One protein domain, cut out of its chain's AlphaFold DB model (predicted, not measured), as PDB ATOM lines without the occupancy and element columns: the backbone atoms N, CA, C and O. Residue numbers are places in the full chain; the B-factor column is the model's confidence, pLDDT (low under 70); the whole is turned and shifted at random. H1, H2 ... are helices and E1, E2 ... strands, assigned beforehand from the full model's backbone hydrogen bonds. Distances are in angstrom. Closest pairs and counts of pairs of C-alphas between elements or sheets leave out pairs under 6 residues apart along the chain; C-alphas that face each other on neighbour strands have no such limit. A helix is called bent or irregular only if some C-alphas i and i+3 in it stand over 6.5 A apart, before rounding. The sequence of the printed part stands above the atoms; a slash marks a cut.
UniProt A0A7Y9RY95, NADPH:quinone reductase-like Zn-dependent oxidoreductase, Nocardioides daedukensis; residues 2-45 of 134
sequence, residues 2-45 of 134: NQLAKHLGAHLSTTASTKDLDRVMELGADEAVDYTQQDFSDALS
ATOM      1  N   ASN A   2       9.470 -35.604  58.978       54.91
ATOM      2  CA  ASN A   2      10.252 -34.351  58.899       54.91
ATOM      3  C   ASN A   2      11.005 -33.971  60.184       54.91
ATOM      4  O   ASN A   2      12.151 -33.549  60.117       54.91
ATOM      5  N   GLN A   3      10.400 -34.175  61.358       58.31
ATOM      6  CA  GLN A   3      11.062 -33.937  62.651       58.31
ATOM      7  C   GLN A   3      12.310 -34.826  62.825       58.31
ATOM      8  O   GLN A   3      13.347 -34.360  63.289       58.31
ATOM      9  N   LEU A   4      12.238 -36.084  62.374       57.75
ATOM     10  CA  LEU A   4      13.342 -37.044  62.440       57.75
ATOM     11  C   LEU A   4      14.473 -36.684  61.463       57.75
ATOM     12  O   LEU A   4      15.639 -36.744  61.836       57.75
ATOM     13  N   ALA A   5      14.133 -36.271  60.238       59.84
ATOM     14  CA  ALA A   5      15.112 -35.831  59.240       59.84
ATOM     15  C   ALA A   5      15.881 -34.584  59.713       59.84
ATOM     16  O   ALA A   5      17.111 -34.582  59.699       59.84
ATOM     17  N   LYS A   6      15.166 -33.580  60.245       61.25
ATOM     18  CA  LYS A   6      15.777 -32.367  60.814       61.25
ATOM     19  C   LYS A   6      16.690 -32.670  61.997       61.25
ATOM     20  O   LYS A   6      17.766 -32.092  62.102       61.25
ATOM     21  N   HIS A   7      16.301 -33.601  62.868       59.31
ATOM     22  CA  HIS A   7      17.121 -33.981  64.020       59.31
ATOM     23  C   HIS A   7      18.416 -34.714  63.626       59.31
ATOM     24  O   HIS A   7      19.391 -34.686  64.371       59.31
ATOM     25  N   LEU A   8      18.442 -35.338  62.446       63.59
ATOM     26  CA  LEU A   8      19.614 -36.012  61.885       63.59
ATOM     27  C   LEU A   8      20.462 -35.097  60.981       63.59
ATOM     28  O   LEU A   8      21.447 -35.565  60.415       63.59
ATOM     29  N   GLY A   9      20.096 -33.816  60.837       68.38
ATOM     30  CA  GLY A   9      20.778 -32.870  59.947       68.38
ATOM     31  C   GLY A   9      20.620 -33.201  58.458       68.38
ATOM     32  O   GLY A   9      21.438 -32.769  57.649       68.38
ATOM     33  N   ALA A  10      19.610 -33.994  58.096       78.31
ATOM     34  CA  ALA A  10      19.360 -34.391  56.717       78.31
ATOM     35  C   ALA A  10      18.565 -33.308  55.976       78.31
ATOM     36  O   ALA A  10      17.564 -32.816  56.497       78.31
ATOM     37  N   HIS A  11      18.987 -32.997  54.749       81.25
ATOM     38  CA  HIS A  11      18.253 -32.122  53.837       81.25
ATOM     39  C   HIS A  11      17.032 -32.856  53.273       81.25
ATOM     40  O   HIS A  11      17.159 -33.948  52.711       81.25
ATOM     41  N   LEU A  12      15.849 -32.268  53.427       84.38
ATOM     42  CA  LEU A  12      14.585 -32.865  53.024       84.38
ATOM     43  C   LEU A  12      14.000 -32.147  51.805       84.38
ATOM     44  O   LEU A  12      13.433 -31.062  51.932       84.38
ATOM     45  N   SER A  13      14.029 -32.819  50.654       87.00
ATOM     46  CA  SER A  13      13.293 -32.389  49.461       87.00
ATOM     47  C   SER A  13      11.994 -33.191  49.308       87.00
ATOM     48  O   SER A  13      11.955 -34.395  49.575       87.00
ATOM     49  N   THR A  14      10.915 -32.541  48.870       87.06
ATOM     50  CA  THR A  14       9.615 -33.188  48.612       87.06
ATOM     51  C   THR A  14       9.010 -32.727  47.290       87.06
ATOM     52  O   THR A  14       9.395 -31.705  46.732       87.06
ATOM     53  N   THR A  15       8.024 -33.464  46.785       86.94
ATOM     54  CA  THR A  15       7.217 -33.047  45.633       86.94
ATOM     55  C   THR A  15       5.802 -32.707  46.079       86.94
ATOM     56  O   THR A  15       5.215 -33.462  46.857       86.94
ATOM     57  N   ALA A  16       5.233 -31.619  45.571       88.50
ATOM     58  CA  ALA A  16       3.859 -31.210  45.859       88.50
ATOM     59  C   ALA A  16       3.213 -30.572  44.623       88.50
ATOM     60  O   ALA A  16       3.888 -30.331  43.627       88.50
ATOM     61  N   SER A  17       1.900 -30.347  44.658       88.25
ATOM     62  CA  SER A  17       1.235 -29.551  43.621       88.25
ATOM     63  C   SER A  17       1.443 -28.060  43.900       88.25
ATOM     64  O   SER A  17       1.683 -27.704  45.054       88.25
ATOM     65  N   THR A  18       1.301 -27.183  42.900       89.81
ATOM     66  CA  THR A  18       1.516 -25.725  43.053       89.81
ATOM     67  C   THR A  18       0.836 -25.139  44.291       89.81
ATOM     68  O   THR A  18       1.435 -24.375  45.038       89.81
ATOM     69  N   LYS A  19      -0.417 -25.537  44.539       91.69
ATOM     70  CA  LYS A  19      -1.239 -25.050  45.660       91.69
ATOM     71  C   LYS A  19      -0.778 -25.539  47.040       91.69
ATOM     72  O   LYS A  19      -1.200 -24.979  48.044       91.69
ATOM     73  N   ASP A  20       0.023 -26.600  47.090       90.38
ATOM     74  CA  ASP A  20       0.471 -27.243  48.327       90.38
ATOM     75  C   ASP A  20       1.949 -26.941  48.633       90.38
ATOM     76  O   ASP A  20       2.442 -27.389  49.668       90.38
ATOM     77  N   LEU A  21       2.653 -26.191  47.768       88.56
ATOM     78  CA  LEU A  21       4.072 -25.848  47.935       88.56
ATOM     79  C   LEU A  21       4.335 -25.130  49.262       88.56
ATOM     80  O   LEU A  21       5.143 -25.601  50.060       88.56
ATOM     81  N   ASP A  22       3.599 -24.053  49.542       89.25
ATOM     82  CA  ASP A  22       3.769 -23.285  50.783       89.25
ATOM     83  C   ASP A  22       3.523 -24.167  52.013       89.25
ATOM     84  O   ASP A  22       4.306 -24.179  52.962       89.25
ATOM     85  N   ARG A  23       2.491 -25.017  51.947       89.50
ATOM     86  CA  ARG A  23       2.154 -25.952  53.022       89.50
ATOM     87  C   ARG A  23       3.279 -26.954  53.280       89.50
ATOM     88  O   ARG A  23       3.575 -27.243  54.435       89.50
ATOM     89  N   VAL A  24       3.891 -27.536  52.248       85.88
ATOM     90  CA  VAL A  24       4.965 -28.524  52.466       85.88
ATOM     91  C   VAL A  24       6.255 -27.882  52.979       85.88
ATOM     92  O   VAL A  24       6.953 -28.505  53.782       85.88
ATOM     93  N   MET A  25       6.524 -26.629  52.600       87.06
ATOM     94  CA  MET A  25       7.624 -25.838  53.157       87.06
ATOM     95  C   MET A  25       7.383 -25.506  54.636       87.06
ATOM     96  O   MET A  25       8.272 -25.708  55.462       87.06
ATOM     97  N   GLU A  26       6.162 -25.112  55.018       86.81
ATOM     98  CA  GLU A  26       5.774 -24.898  56.424       86.81
ATOM     99  C   GLU A  26       5.895 -26.173  57.275       86.81
ATOM    100  O   GLU A  26       6.313 -26.127  58.432       86.81
ATOM    101  N   LEU A  27       5.595 -27.338  56.690       83.94
ATOM    102  CA  LEU A  27       5.809 -28.643  57.330       83.94
ATOM    103  C   LEU A  27       7.298 -29.006  57.463       83.94
ATOM    104  O   LEU A  27       7.639 -30.035  58.058       83.94
ATOM    105  N   GLY A  28       8.190 -28.165  56.942       77.25
ATOM    106  CA  GLY A  28       9.622 -28.243  57.146       77.25
ATOM    107  C   GLY A  28      10.380 -29.000  56.067       77.25
ATOM    108  O   GLY A  28      11.405 -29.583  56.405       77.25
ATOM    109  N   ALA A  29       9.887 -29.021  54.828       83.69
ATOM    110  CA  ALA A  29      10.748 -29.306  53.687       83.69
ATOM    111  C   ALA A  29      11.779 -28.177  53.520       83.69
ATOM    112  O   ALA A  29      11.454 -27.008  53.723       83.69
ATOM    113  N   ASP A  30      13.009 -28.538  53.171       83.62
ATOM    114  CA  ASP A  30      14.065 -27.583  52.826       83.62
ATOM    115  C   ASP A  30      13.949 -27.158  51.353       83.62
ATOM    116  O   ASP A  30      14.285 -26.033  50.988       83.62
ATOM    117  N   GLU A  31      13.393 -28.039  50.517       87.00
ATOM    118  CA  GLU A  31      13.124 -27.804  49.101       87.00
ATOM    119  C   GLU A  31      11.832 -28.520  48.670       87.00
ATOM    120  O   GLU A  31      11.558 -29.657  49.072       87.00
ATOM    121  N   ALA A  32      11.026 -27.879  47.822       88.62
ATOM    122  CA  ALA A  32       9.816 -28.472  47.263       88.62
ATOM    123  C   ALA A  32       9.763 -28.298  45.742       88.62
ATOM    124  O   ALA A  32       9.897 -27.188  45.231       88.62
ATOM    125  N   VAL A  33       9.520 -29.395  45.020       90.31
ATOM    126  CA  VAL A  33       9.337 -29.387  43.563       90.31
ATOM    127  C   VAL A  33       7.865 -29.524  43.203       90.31
ATOM    128  O   VAL A  33       7.172 -30.432  43.671       90.31
ATOM    129  N   ASP A  34       7.402 -28.638  42.324       90.81
ATOM    130  CA  ASP A  34       6.066 -28.715  41.750       90.81
ATOM    131  C   ASP A  34       5.996 -29.780  40.653       90.81
ATOM    132  O   ASP A  34       6.397 -29.546  39.508       90.81
ATOM    133  N   TYR A  35       5.442 -30.945  40.987       86.88
ATOM    134  CA  TYR A  35       5.341 -32.048  40.030       86.88
ATOM    135  C   TYR A  35       4.384 -31.751  38.861       86.88
ATOM    136  O   TYR A  35       4.373 -32.489  37.876       86.88
ATOM    137  N   THR A  36       3.530 -30.723  38.972       89.06
ATOM    138  CA  THR A  36       2.583 -30.346  37.908       89.06
ATOM    139  C   THR A  36       3.240 -29.515  36.810       89.06
ATOM    140  O   THR A  36       2.721 -29.467  35.695       89.06
ATOM    141  N   GLN A  37       4.384 -28.898  37.111       88.81
ATOM    142  CA  GLN A  37       5.117 -28.034  36.188       88.81
ATOM    143  C   GLN A  37       6.355 -28.715  35.604       88.81
ATOM    144  O   GLN A  37       6.686 -28.478  34.444       88.81
ATOM    145  N   GLN A  38       7.027 -29.567  36.380       87.25
ATOM    146  CA  GLN A  38       8.233 -30.258  35.935       87.25
ATOM    147  C   GLN A  38       8.367 -31.649  36.551       87.25
ATOM    148  O   GLN A  38       7.789 -31.957  37.595       87.25
ATOM    149  N   ASP A  39       9.162 -32.495  35.902       88.50
ATOM    150  CA  ASP A  39       9.521 -33.793  36.450       88.50
ATOM    151  C   ASP A  39      10.518 -33.621  37.597       88.50
ATOM    152  O   ASP A  39      11.530 -32.932  37.460       88.50
ATOM    153  N   PHE A  40      10.271 -34.274  38.732       89.12
ATOM    154  CA  PHE A  40      11.184 -34.162  39.867       89.12
ATOM    155  C   PHE A  40      12.562 -34.736  39.538       89.12
ATOM    156  O   PHE A  40      13.552 -34.242  40.060       89.12
ATOM    157  N   SER A  41      12.645 -35.747  38.665       89.38
ATOM    158  CA  SER A  41      13.930 -36.357  38.307       89.38
ATOM    159  C   SER A  41      14.830 -35.459  37.471       89.38
ATOM    160  O   SER A  41      16.020 -35.741  37.367       89.38
ATOM    161  N   ASP A  42      14.272 -34.404  36.879       88.88
ATOM    162  CA  ASP A  42      15.033 -33.436  36.091       88.88
ATOM    163  C   ASP A  42      15.573 -32.302  36.974       88.88
ATOM    164  O   ASP A  42      16.571 -31.669  36.637       88.88
ATOM    165  N   ALA A  43      14.927 -32.063  38.119       85.38
ATOM    166  CA  ALA A  43      15.274 -30.999  39.057       85.38
ATOM    167  C   ALA A  43      16.085 -31.489  40.264       85.38
ATOM    168  O   ALA A  43      16.879 -30.738  40.819       85.38
ATOM    169  N   LEU A  44      15.886 -32.743  40.673       87.44
ATOM    170  CA  LEU A  44      16.423 -33.312  41.903       87.44
ATOM    171  C   LEU A  44      17.417 -34.431  41.586       87.44
ATOM    172  O   LEU A  44      17.119 -35.348  40.825       87.44
ATOM    173  N   SER A  45      18.593 -34.396  42.212       90.00
ATOM    174  CA  SER A  45      19.562 -35.497  42.187       90.00
ATOM    175  C   SER A  45      20.477 -35.460  43.413       90.00
ATOM    176  O   SER A  45      20.547 -34.447  44.104       90.00
TER     177      SER A  45
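What this domain is: This is residues 2 to 45 of the 134 residues of the protein "NADPH:quinone reductase-like Zn-dependent oxidoreductase" of Nocardioides daedukensis (UniProt A0A7Y9RY95). Two short parallel strands, E1 and E2, make a small ribbon in the middle of a flat domain, with the helix H2 packed over one face of the ribbon and the short helix H3 over the other face. The first helix, H1, lies well away from the rest, beyond the beginnings of the two strands. The printed part has 44 residues with three named helices and two named strands, in the order H1, E1, H2, E2, H3, and its class is mixed, helices and strands. It is only just compact, close to loose, with a radius of gyration of the C-alphas of 10.7 A, and the C-alphas span 31 by 23 by 9 A.

How they stand to each other: H1, residues 2 to 7, is apart from H2, residues 18 to 26, from E2, residues 31 to 34, and from H3, residues 40 to 43. E1, residues 13 to 16, is the parallel neighbour of E2, with an angle of 28 degrees between their directions. The C-alphas of 13 and 31, which face each other, are 4.6 A apart. N 14 and O 31 are within hydrogen-bond range at 3.0 A, and so are N 33 and O 14 at 2.9 A. E1, H2 and E2 form a strand-helix-strand unit, two parallel neighbour strands with a helix between them along the chain, and its crossover is right-handed. The closest C-alphas of H2 and E2 are those of Thr 18 and Asp 34, 5.6 A apart; those of E1 and H2 are Ala 16 and Val 24, 7.2 A apart. The closest C-alphas of E2 and H3 are those of Val 33 and Phe 40, 6.3 A apart. H2 and H3 are apart. Every O i to N i+4 pair is within hydrogen-bond range in H1, 3 of 5 are in H2, and H3 is too short for such a pair.

Where its parts are: H1 begins at C-alpha 2, (10.252, -34.351, 58.899), and is 8.6 A long from first to last C-alpha. E1 and E2 are each 10.2 A long; E1 begins at C-alpha 13, (13.293, -32.389, 49.461). H2 is 14.1 A long and irregular, with C-alphas 19 and 22 7.4 A apart. H3 is 5.2 A long and ends at C-alpha 43, (15.274, -30.999, 39.057).

The domain as a whole: The two C-alphas farthest apart are those of His 7 and Gln 37, 30.9 A. The printed part has no cut, and the four links between its elements are tight. The mean pLDDT of the printed part of this predicted model is 82.3, and residues 2 to 9 are under 70.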